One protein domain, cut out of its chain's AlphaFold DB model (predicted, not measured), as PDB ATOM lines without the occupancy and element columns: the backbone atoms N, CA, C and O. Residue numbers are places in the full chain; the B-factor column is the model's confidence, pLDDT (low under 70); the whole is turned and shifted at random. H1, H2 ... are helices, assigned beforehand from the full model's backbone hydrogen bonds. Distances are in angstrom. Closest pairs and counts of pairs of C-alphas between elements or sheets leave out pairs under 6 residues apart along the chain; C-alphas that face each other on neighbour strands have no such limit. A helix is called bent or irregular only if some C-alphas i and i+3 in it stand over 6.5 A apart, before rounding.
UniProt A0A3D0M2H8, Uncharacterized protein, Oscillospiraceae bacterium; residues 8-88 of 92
ATOM      1  N   PRO A   8      24.984  -5.369   5.966       97.81
ATOM      2  CA  PRO A   8      26.354  -4.892   6.193       97.81
ATOM      3  C   PRO A   8      27.292  -5.103   4.996       97.81
ATOM      4  O   PRO A   8      28.037  -4.194   4.633       97.81
ATOM      5  N   GLU A   9      27.228  -6.259   4.331       97.81
ATOM      6  CA  GLU A   9      28.057  -6.550   3.151       97.81
ATOM      7  C   GLU A   9      27.695  -5.657   1.957       97.81
ATOM      8  O   GLU A   9      28.570  -5.215   1.208       97.81
ATOM      9  N   GLN A  10      26.406  -5.344   1.788       97.69
ATOM     10  CA  GLN A  10      25.945  -4.391   0.780       97.69
ATOM     11  C   GLN A  10      26.544  -2.999   1.017       97.69
ATOM     12  O   GLN A  10      27.048  -2.376   0.076       97.69
ATOM     13  N   TRP A  11      26.533  -2.527   2.265       97.25
ATOM     14  CA  TRP A  11      27.149  -1.254   2.640       97.25
ATOM     15  C   TRP A  11      28.659  -1.261   2.417       97.25
ATOM     16  O   TRP A  11      29.173  -0.349   1.775       97.25
ATOM     17  N   LEU A  12      29.355  -2.316   2.848       98.19
ATOM     18  CA  LEU A  12      30.791  -2.473   2.617       98.19
ATOM     19  C   LEU A  12      31.133  -2.380   1.125       98.19
ATOM     20  O   LEU A  12      32.016  -1.618   0.727       98.19
ATOM     21  N   TYR A  13      30.405  -3.122   0.284       97.88
ATOM     22  CA  TYR A  13      30.607  -3.108  -1.162       97.88
ATOM     23  C   TYR A  13      30.425  -1.703  -1.751       97.88
ATOM     24  O   TYR A  13      31.249  -1.250  -2.550       97.88
ATOM     25  N   LEU A  14      29.354  -1.001  -1.367       98.12
ATOM     26  CA  LEU A  14      29.070   0.346  -1.861       98.12
ATOM     27  C   LEU A  14      30.140   1.351  -1.431       98.12
ATOM     28  O   LEU A  14      30.629   2.091  -2.288       98.12
ATOM     29  N   SER A  15      30.539   1.332  -0.159       98.31
ATOM     30  CA  SER A  15      31.553   2.229   0.399       98.31
ATOM     31  C   SER A  15      32.915   2.017  -0.258       98.31
ATOM     32  O   SER A  15      33.533   2.970  -0.727       98.31
ATOM     33  N   LEU A  16      33.361   0.763  -0.405       98.38
ATOM     34  CA  LEU A  16      34.628   0.462  -1.079       98.38
ATOM     35  C   LEU A  16      34.596   0.833  -2.567       98.38
ATOM     36  O   LEU A  16      35.588   1.329  -3.106       98.38
ATOM     37  N   ARG A  17      33.460   0.622  -3.244       98.06
ATOM     38  CA  ARG A  17      33.293   1.010  -4.650       98.06
ATOM     39  C   ARG A  17      33.324   2.528  -4.829       98.06
ATOM     40  O   ARG A  17      33.867   2.989  -5.831       98.06
ATOM     41  N   ALA A  18      32.740   3.289  -3.904       98.38
ATOM     42  CA  ALA A  18      32.790   4.749  -3.908       98.38
ATOM     43  C   ALA A  18      34.223   5.248  -3.674       98.38
ATOM     44  O   ALA A  18      34.761   5.950  -4.528       98.38
ATOM     45  N   LEU A  19      34.881   4.759  -2.621       98.62
ATOM     46  CA  LEU A  19      36.260   5.113  -2.288       98.62
ATOM     47  C   LEU A  19      37.232   4.835  -3.444       98.62
ATOM     48  O   LEU A  19      38.097   5.647  -3.768       98.62
ATOM     49  N   TYR A  20      37.070   3.693  -4.120       98.38
ATOM     50  CA  TYR A  20      37.880   3.370  -5.291       98.38
ATOM     51  C   TYR A  20      37.690   4.378  -6.433       98.38
ATOM     52  O   TYR A  20      38.662   4.745  -7.096       98.38
ATOM     53  N   ARG A  21      36.455   4.836  -6.676       98.38
ATOM     54  CA  ARG A  21      36.165   5.836  -7.715       98.38
ATOM     55  C   ARG A  21      36.813   7.178  -7.390       98.38
ATOM     56  O   ARG A  21      37.415   7.763  -8.285       98.38
ATOM     57  N   GLU A  22      36.730   7.621  -6.139       98.50
ATOM     58  CA  GLU A  22      37.328   8.879  -5.672       98.50
ATOM     59  C   GLU A  22      38.856   8.847  -5.723       98.50
ATOM     60  O   GLU A  22      39.493   9.791  -6.190       98.50
ATOM     61  N   TYR A  23      39.460   7.725  -5.327       98.44
ATOM     62  CA  TYR A  23      40.898   7.537  -5.483       98.44
ATOM     63  C   TYR A  23      41.299   7.559  -6.962       98.44
ATOM     64  O   TYR A  23      42.265   8.215  -7.350       98.44
ATOM     65  N   ARG A  24      40.544   6.865  -7.826       98.25
ATOM     66  CA  ARG A  24      40.888   6.757  -9.247       98.25
ATOM     67  C   ARG A  24      40.744   8.080  -9.998       98.25
ATOM     68  O   ARG A  24      41.514   8.289 -10.939       98.25
ATOM     69  N   SER A  25      39.798   8.932  -9.601       98.12
ATOM     70  CA  SER A  25      39.623  10.285 -10.142       98.12
ATOM     71  C   SER A  25      40.636  11.295  -9.595       98.12
ATOM     72  O   SER A  25      40.714  12.402 -10.122       98.12
ATOM     73  N   GLY A  26      41.418  10.925  -8.574       98.00
ATOM     74  CA  GLY A  26      42.369  11.813  -7.906       98.00
ATOM     75  C   GLY A  26      41.723  12.780  -6.912       98.00
ATOM     76  O   GLY A  26      42.390  13.708  -6.468       98.00
ATOM     77  N   ALA A  27      40.449  12.574  -6.559       98.25
ATOM     78  CA  ALA A  27      39.760  13.378  -5.550       98.25
ATOM     79  C   ALA A  27      40.337  13.160  -4.141       98.25
ATOM     80  O   ALA A  27      40.319  14.077  -3.325       98.25
ATOM     81  N   VAL A  28      40.883  11.968  -3.879       98.06
ATOM     82  CA  VAL A  28      41.596  11.633  -2.639       98.06
ATOM     83  C   VAL A  28      42.976  11.053  -2.942       98.06
ATOM     84  O   VAL A  28      43.186  10.393  -3.966       98.06
ATOM     85  N   SER A  29      43.931  11.277  -2.038       98.44
ATOM     86  CA  SER A  29      45.266  10.683  -2.141       98.44
ATOM     87  C   SER A  29      45.245   9.184  -1.824       98.44
ATOM     88  O   SER A  29      44.280   8.645  -1.277       98.44
ATOM     89  N   LYS A  30      46.342   8.487  -2.138       98.06
ATOM     90  CA  LYS A  30      46.496   7.066  -1.795       98.06
ATOM     91  C   LYS A  30      46.503   6.860  -0.278       98.06
ATOM     92  O   LYS A  30      45.936   5.890   0.218       98.06
ATOM     93  N   GLU A  31      47.147   7.767   0.446       98.44
ATOM     94  CA  GLU A  31      47.275   7.742   1.899       98.44
ATOM     95  C   GLU A  31      45.911   7.947   2.561       98.44
ATOM     96  O   GLU A  31      45.546   7.174   3.449       98.44
ATOM     97  N   GLN A  32      45.135   8.922   2.077       98.38
ATOM     98  CA  GLN A  32      43.769   9.159   2.535       98.38
ATOM     99  C   GLN A  32      42.879   7.948   2.235       98.38
ATOM    100  O   GLN A  32      42.243   7.417   3.143       98.38
ATOM    101  N   ALA A  33      42.924   7.414   1.010       98.56
ATOM    102  CA  ALA A  33      42.154   6.228   0.654       98.56
ATOM    103  C   ALA A  33      42.505   5.005   1.525       98.56
ATOM    104  O   ALA A  33      41.634   4.219   1.891       98.56
ATOM    105  N   ALA A  34      43.772   4.836   1.911       98.62
ATOM    106  CA  ALA A  34      44.188   3.760   2.810       98.62
ATOM    107  C   ALA A  34      43.695   3.951   4.259       98.62
ATOM    108  O   ALA A  34      43.488   2.967   4.973       98.62
ATOM    109  N   GLN A  35      43.543   5.193   4.722       98.62
ATOM    110  CA  GLN A  35      42.954   5.497   6.030       98.62
ATOM    111  C   GLN A  35      41.442   5.258   6.015       98.62
ATOM    112  O   GLN A  35      40.941   4.510   6.852       98.62
ATOM    113  N   GLU A  36      40.735   5.791   5.021       98.62
ATOM    114  CA  GLU A  36      39.287   5.613   4.887       98.62
ATOM    115  C   GLU A  36      38.899   4.150   4.679       98.62
ATOM    116  O   GLU A  36      37.957   3.667   5.300       98.62
ATOM    117  N   LYS A  37      39.676   3.391   3.891       98.69
ATOM    118  CA  LYS A  37      39.458   1.947   3.739       98.69
ATOM    119  C   LYS A  37      39.495   1.222   5.086       98.69
ATOM    120  O   LYS A  37      38.679   0.334   5.298       98.69
ATOM    121  N   ARG A  38      40.438   1.568   5.972       98.62
ATOM    122  CA  ARG A  38      40.519   0.969   7.315       98.62
ATOM    123  C   ARG A  38      39.287   1.324   8.143       98.62
ATOM    124  O   ARG A  38      38.634   0.419   8.636       98.62
ATOM    125  N   ALA A  39      38.899   2.598   8.164       98.62
ATOM    126  CA  ALA A  39      37.698   3.036   8.872       98.62
ATOM    127  C   ALA A  39      36.416   2.341   8.367       98.62
ATOM    128  O   ALA A  39      35.567   1.956   9.168       98.62
ATOM    129  N   ILE A  40      36.284   2.133   7.051       98.75
ATOM    130  CA  ILE A  40      35.164   1.388   6.453       98.75
ATOM    131  C   ILE A  40      35.142  -0.066   6.944       98.75
ATOM    132  O   ILE A  40      34.067  -0.596   7.220       98.75
ATOM    133  N   LEU A  41      36.305  -0.718   7.041       98.62
ATOM    134  CA  LEU A  41      36.399  -2.097   7.527       98.62
ATOM    135  C   LEU A  41      36.035  -2.192   9.014       98.62
ATOM    136  O   LEU A  41      35.226  -3.043   9.371       98.62
ATOM    137  N   ASP A  42      36.531  -1.275   9.843       98.44
ATOM    138  CA  ASP A  42      36.208  -1.236  11.276       98.44
ATOM    139  C   ASP A  42      34.694  -1.040  11.504       98.44
ATOM    140  O   ASP A  42      34.073  -1.704  12.336       98.44
ATOM    141  N   GLN A  43      34.061  -0.158  10.720       98.25
ATOM    142  CA  GLN A  43      32.609   0.047  10.766       98.25
ATOM    143  C   GLN A  43      31.833  -1.185  10.298       98.25
ATOM    144  O   GLN A  43      30.793  -1.515  10.872       98.25
ATOM    145  N   TYR A  44      32.327  -1.867   9.263       98.44
ATOM    146  CA  TYR A  44      31.720  -3.097   8.777       98.44
ATOM    147  C   TYR A  44      31.743  -4.196   9.841       98.44
ATOM    148  O   TYR A  44      30.715  -4.833  10.047       98.44
ATOM    149  N   GLU A  45      32.855  -4.394  10.551       98.31
ATOM    150  CA  GLU A  45      32.951  -5.421  11.598       98.31
ATOM    151  C   GLU A  45      31.911  -5.210  12.707       98.31
ATOM    152  O   GLU A  45      31.224  -6.152  13.119       98.31
ATOM    153  N   LEU A  46      31.733  -3.960  13.145       97.94
ATOM    154  CA  LEU A  46      30.716  -3.610  14.135       97.94
ATOM    155  C   LEU A  46      29.292  -3.823  13.600       97.94
ATOM    156  O   LEU A  46      28.426  -4.342  14.313       97.94
ATOM    157  N   ALA A  47      29.040  -3.426  12.351       98.00
ATOM    158  CA  ALA A  47      27.736  -3.560  11.714       98.00
ATOM    159  C   ALA A  47      27.364  -5.030  11.468       98.00
ATOM    160  O   ALA A  47      26.227  -5.419  11.729       98.00
ATOM    161  N   ASP A  48      28.313  -5.853  11.019       98.31
ATOM    162  CA  ASP A  48      28.127  -7.291  10.820       98.31
ATOM    163  C   ASP A  48      27.828  -8.005  12.139       98.31
ATOM    164  O   ASP A  48      26.853  -8.753  12.237       98.31
ATOM    165  N   MET A  49      28.609  -7.726  13.187       98.06
ATOM    166  CA  MET A  49      28.349  -8.279  14.514       98.06
ATOM    167  C   MET A  49      26.946  -7.902  15.005       98.06
ATOM    168  O   MET A  49      26.179  -8.775  15.416       98.06
ATOM    169  N   SER A  50      26.583  -6.622  14.904       97.69
ATOM    170  CA  SER A  50      25.268  -6.127  15.324       97.69
ATOM    171  C   SER A  50      24.134  -6.776  14.529       97.69
ATOM    172  O   SER A  50      23.129  -7.193  15.105       97.69
ATOM    173  N   TYR A  51      24.310  -6.924  13.213       97.94
ATOM    174  CA  TYR A  51      23.353  -7.595  12.339       97.94
ATOM    175  C   TYR A  51      23.163  -9.064  12.726       97.94
ATOM    176  O   TYR A  51      22.024  -9.519  12.835       97.94
ATOM    177  N   ARG A  52      24.251  -9.803  12.984       97.44
ATOM    178  CA  ARG A  52      24.180 -11.211  13.397       97.44
ATOM    179  C   ARG A  52      23.458 -11.379  14.729       97.44
ATOM    180  O   ARG A  52      22.556 -12.209  14.817       97.44
ATOM    181  N   VAL A  53      23.804 -10.567  15.729       97.75
ATOM    182  CA  VAL A  53      23.159 -10.600  17.051       97.75
ATOM    183  C   VAL A  53      21.671 -10.273  16.940       97.75
ATOM    184  O   VAL A  53      20.840 -10.993  17.491       97.75
ATOM    185  N   TYR A  54      21.322  -9.219  16.201       96.56
ATOM    186  CA  TYR A  54      19.929  -8.839  15.989       96.56
ATOM    187  C   TYR A  54      19.143  -9.941  15.277       96.56
ATOM    188  O   TYR A  54      18.047 -10.296  15.708       96.56
ATOM    189  N   LYS A  55      19.713 -10.510  14.210       96.81
ATOM    190  CA  LYS A  55      19.077 -11.580  13.443       96.81
ATOM    191  C   LYS A  55      18.827 -12.809  14.308       96.81
ATOM    192  O   LYS A  55      17.706 -13.296  14.343       96.81
ATOM    193  N   GLU A  56      19.826 -13.253  15.063       96.56
ATOM    194  CA  GLU A  56      19.675 -14.393  15.965       96.56
ATOM    195  C   GLU A  56      18.627 -14.137  17.060       96.56
ATOM    196  O   GLU A  56      17.806 -15.006  17.355       96.56
ATOM    197  N   ALA A  57      18.611 -12.938  17.650       94.50
ATOM    198  CA  ALA A  57      17.606 -12.562  18.640       94.50
ATOM    199  C   ALA A  57      16.191 -12.542  18.040       94.50
ATOM    200  O   ALA A  57      15.256 -13.055  18.656       94.50
ATOM    201  N   SER A  58      16.040 -12.000  16.830       95.06
ATOM    202  CA  SER A  58      14.769 -11.974  16.106       95.06
ATOM    203  C   SER A  58      14.298 -13.380  15.738       95.06
ATOM    204  O   SER A  58      13.141 -13.713  15.982       95.06
ATOM    205  N   ASP A  59      15.191 -14.233  15.233       95.44
ATOM    206  CA  ASP A  59      14.874 -15.616  14.875       95.44
ATOM    207  C   ASP A  59      14.409 -16.408  16.105       95.44
ATOM    208  O   ASP A  59      13.386 -17.091  16.049       95.44
ATOM    209  N   ARG A  60      15.092 -16.256  17.247       91.94
ATOM    210  CA  ARG A  60      14.653 -16.847  18.522       91.94
ATOM    211  C   ARG A  60      13.287 -16.312  18.947       91.94
ATOM    212  O   ARG A  60      12.423 -17.106  19.298       91.94
ATOM    213  N   ALA A  61      13.067 -14.998  18.884       91.56
ATOM    214  CA  ALA A  61      11.781 -14.390  19.230       91.56
ATOM    215  C   ALA A  61      10.630 -14.914  18.369       91.56
ATOM    216  O   ALA A  61       9.559 -15.237  18.883       91.56
ATOM    217  N   ASN A  62      10.872 -15.087  17.072       92.81
ATOM    218  CA  ASN A  62       9.894 -15.637  16.146       92.81
ATOM    219  C   ASN A  62       9.526 -17.094  16.468       92.81
ATOM    220  O   ASN A  62       8.386 -17.487  16.233       92.81
ATOM    221  N   GLN A  63      10.443 -17.887  17.035       92.44
ATOM    222  CA  GLN A  63      10.160 -19.280  17.405       92.44
ATOM    223  C   GLN A  63       9.142 -19.398  18.542       92.44
ATOM    224  O   GLN A  63       8.341 -20.331  18.545       92.44
ATOM    225  N   TYR A  64       9.165 -18.476  19.506       90.62
ATOM    226  CA  TYR A  64       8.279 -18.534  20.670       90.62
ATOM    227  C   TYR A  64       7.132 -17.513  20.645       90.62
ATOM    228  O   TYR A  64       6.260 -17.586  21.509       90.62
ATOM    229  N   SER A  65       7.070 -16.595  19.672       91.81
ATOM    230  CA  SER A  65       6.061 -15.517  19.642       91.81
ATOM    231  C   SER A  65       4.614 -16.030  19.652       91.81
ATOM    232  O   SER A  65       3.766 -15.500  20.375       91.81
ATOM    233  N   ALA A  66       4.332 -17.104  18.907       91.38
ATOM    234  CA  ALA A  66       3.015 -17.737  18.876       91.38
ATOM    235  C   ALA A  66       2.641 -18.335  20.244       91.38
ATOM    236  O   ALA A  66       1.555 -18.071  20.759       91.38
ATOM    237  N   ILE A  67       3.578 -19.049  20.877       93.31
ATOM    238  CA  ILE A  67       3.382 -19.666  22.196       93.31
ATOM    239  C   ILE A  67       3.162 -18.593  23.265       93.31
ATOM    240  O   ILE A  67       2.272 -18.736  24.100       93.31
ATOM    241  N   LEU A  68       3.922 -17.492  23.236       93.38
ATOM    242  CA  LEU A  68       3.721 -16.381  24.170       93.38
ATOM    243  C   LEU A  68       2.343 -15.730  23.993       93.38
ATOM    244  O   LEU A  68       1.689 -15.393  24.979       93.38
ATOM    245  N   THR A  69       1.864 -15.610  22.754       93.25
ATOM    246  CA  THR A  69       0.524 -15.077  22.466       93.25
ATOM    247  C   THR A  69      -0.577 -15.967  23.049       93.25
ATOM    248  O   THR A  69      -1.558 -15.465  23.602       93.25
ATOM    249  N   GLU A  70      -0.432 -17.287  22.938       94.88
ATOM    250  CA  GLU A  70      -1.355 -18.252  23.547       94.88
ATOM    251  C   GLU A  70      -1.271 -18.228  25.078       94.88
ATOM    252  O   GLU A  70      -2.297 -18.201  25.759       94.88
ATOM    253  N   ALA A  71      -0.055 -18.161  25.623       94.12
ATOM    254  CA  ALA A  71       0.208 -18.083  27.054       94.12
ATOM    255  C   ALA A  71      -0.427 -16.838  27.699       94.12
ATOM    256  O   ALA A  71      -1.029 -16.960  28.767       94.12
ATOM    257  N   GLU A  72      -0.366 -15.673  27.043       93.38
ATOM    258  CA  GLU A  72      -0.988 -14.424  27.519       93.38
ATOM    259  C   GLU A  72      -2.518 -14.544  27.599       93.38
ATOM    260  O   GLU A  72      -3.148 -14.059  28.541       93.38
ATOM    261  N   LYS A  73      -3.128 -15.224  26.619       94.31
ATOM    262  CA  LYS A  73      -4.582 -15.445  26.544       94.31
ATOM    263  C   LYS A  73      -5.064 -16.603  27.419       94.31
ATOM    264  O   LYS A  73      -6.270 -16.799  27.559       94.31
ATOM    265  N   SER A  74      -4.145 -17.382  27.983       93.81
ATOM    266  CA  SER A  74      -4.482 -18.522  28.828       93.81
ATOM    267  C   SER A  74      -5.076 -18.086  30.174       93.81
ATOM    268  O   SER A  74      -4.949 -16.942  30.611       93.81
ATOM    269  N   GLY A  75      -5.700 -19.024  30.888       93.44
ATOM    270  CA  GLY A  75      -6.125 -18.813  32.275       93.44
ATOM    271  C   GLY A  75      -4.991 -18.907  33.307       93.44
ATOM    272  O   GLY A  75      -5.262 -18.809  34.499       93.44
ATOM    273  N   CYS A  76      -3.739 -19.139  32.893       96.00
ATOM    274  CA  CYS A  76      -2.628 -19.384  33.812       96.00
ATOM    275  C   CYS A  76      -1.886 -18.087  34.167       96.00
ATOM    276  O   CYS A  76      -1.183 -17.503  33.342       96.00
ATOM    277  N   GLU A  77      -1.973 -17.670  35.429       95.00
ATOM    278  CA  GLU A  77      -1.323 -16.444  35.912       95.00
ATOM    279  C   GLU A  77       0.213 -16.509  35.879       95.00
ATOM    280  O   GLU A  77       0.870 -15.504  35.605       95.00
ATOM    281  N   ILE A  78       0.807 -17.694  36.078       94.62
ATOM    282  CA  ILE A  78       2.262 -17.879  35.937       94.62
ATOM    283  C   ILE A  78       2.683 -17.662  34.479       94.62
ATOM    284  O   ILE A  78       3.669 -16.972  34.224       94.62
ATOM    285  N   CYS A  79       1.921 -18.196  33.519       94.44
ATOM    286  CA  CYS A  79       2.192 -18.017  32.094       94.44
ATOM    287  C   CYS A  79       2.135 -16.538  31.696       94.44
ATOM    288  O   CYS A  79       3.085 -16.048  31.091       94.44
ATOM    289  N   LYS A  80       1.100 -15.799  32.114       93.31
ATOM    290  CA  LYS A  80       1.002 -14.344  31.880       93.31
ATOM    291  C   LYS A  80       2.176 -13.575  32.482       93.31
ATOM    292  O   LYS A  80       2.695 -12.642  31.874       93.31
ATOM    293  N   LYS A  81       2.630 -13.961  33.680       92.94
ATOM    294  CA  LYS A  81       3.814 -13.347  34.297       92.94
ATOM    295  C   LYS A  81       5.078 -13.596  33.470       92.94
ATOM    296  O   LYS A  81       5.842 -12.664  33.242       92.94
ATOM    297  N   ILE A  82       5.274 -14.820  32.979       92.56
ATOM    298  CA  ILE A  82       6.400 -15.158  32.096       92.56
ATOM    299  C   ILE A  82       6.360 -14.305  30.820       92.56
ATOM    300  O   ILE A  82       7.384 -13.731  30.463       92.56
ATOM    301  N   VAL A  83       5.198 -14.147  30.177       93.31
ATOM    302  CA  VAL A  83       5.063 -13.298  28.977       93.31
ATOM    303  C   VAL A  83       5.488 -11.854  29.268       93.31
ATOM    304  O   VAL A  83       6.270 -11.283  28.512       93.31
ATOM    305  N   LYS A  84       5.063 -11.269  30.396       91.25
ATOM    306  CA  LYS A  84       5.479  -9.906  30.782       91.25
ATOM    307  C   LYS A  84       6.991  -9.763  30.963       91.25
ATOM    308  O   LYS A  84       7.525  -8.707  30.636       91.25
ATOM    309  N   ILE A  85       7.671 -10.793  31.467       91.38
ATOM    310  CA  ILE A  85       9.136 -10.808  31.585       91.38
ATOM    311  C   ILE A  85       9.779 -10.836  30.193       91.38
ATOM    312  O   ILE A  85      10.674 -10.039  29.926       91.38
ATOM    313  N   PHE A  86       9.308 -11.712  29.301       88.69
ATOM    314  CA  PHE A  86       9.824 -11.817  27.929       88.69
ATOM    315  C   PHE A  86       9.623 -10.529  27.117       88.69
ATOM    316  O   PHE A  86      10.528 -10.123  26.393       88.69
ATOM    317  N   ASP A  87       8.485  -9.854  27.284       86.94
ATOM    318  CA  ASP A  87       8.188  -8.583  26.610       86.94
ATOM    319  C   ASP A  87       8.890  -7.368  27.249       86.94
ATOM    320  O   ASP A  87       8.723  -6.241  26.784       86.94
ATOM    321  N   GLY A  88       9.612  -7.555  28.361       86.50
ATOM    322  CA  GLY A  88      10.216  -6.456  29.123       86.50
ATOM    323  C   GLY A  88       9.200  -5.544  29.827       86.50
ATOM    324  O   GLY A  88       9.543  -4.433  30.223       86.50
TER     325      GLY A  88
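AT A GLANCE: This is residues 8 to 88 of the 92 residues of an uncharacterized protein of Oscillospiraceae bacterium (UniProt A0A3D0M2H8). A long rod of helices: one very long helix, H2, makes the length, with H1 folded back along the first part of it as a helical hairpin, and the short helix H3 folded back over its far arm, H2b, at the other end. Between these two ends residues 53 to 60 of H2 stand free as a bare single-helix stretch. The printed part has 81 residues with three named helices, H1, H2 and H3 in that order, and no named strand; the class is all helix. The whole is extended, with a radius of gyration of the C-alphas of 22.5 A and spans of 70 by 15 by 14 A.

IN THESE COORDINATES: H1, residues 8 to 25, begins at C-alpha 8 at (26.354, -4.892, 6.193) and is 25.9 A long from first to last C-alpha. H2, residues 30 to 73, was assigned as one helix by its hydrogen bonds but is bent, with C-alphas 63 and 66 7.5 A apart. Its arm H2a, residues 30 to 63, is 48.8 A long and starts at C-alpha 30 at (46.496, 7.066, -1.795); its arm H2b, residues 66 to 73, is 11.0 A long. H3, residues 77 to 86, is 14.5 A long and ends at C-alpha 86 at (9.824, -11.817, 27.929).

HOW THE PARTS SIT: H1 and H2a form a hairpin and touch, with the closest C-alphas, those of Pro 8 and Asp 48, 5.5 A apart. They run opposite ways at a shallow tilt of 14 degrees. H2a and H2b stand at a steep tilt of 53 degrees. H2b and H3 touch, with the closest C-alphas, those of Glu 72 and Lys 80, 4.8 A apart; they run opposite ways at a steep tilt of 49 degrees. H1 is apart from H2b and H3, and H2a is apart from H3. Each O i to N i+4 pair is within hydrogen-bond range in H1, H2b and H3, and 29 of 30 are in H2a.

THE WHOLE: The C-alphas of Gly 26 and Gly 75, the two farthest apart, are 70.0 A from each other. The printed part has no cut, and the links H1 to H2 and H2 to H3 are tight. Residues 73 to 78 also stand free. The mean pLDDT of the printed part is 96.0, and no printed residue is under 70.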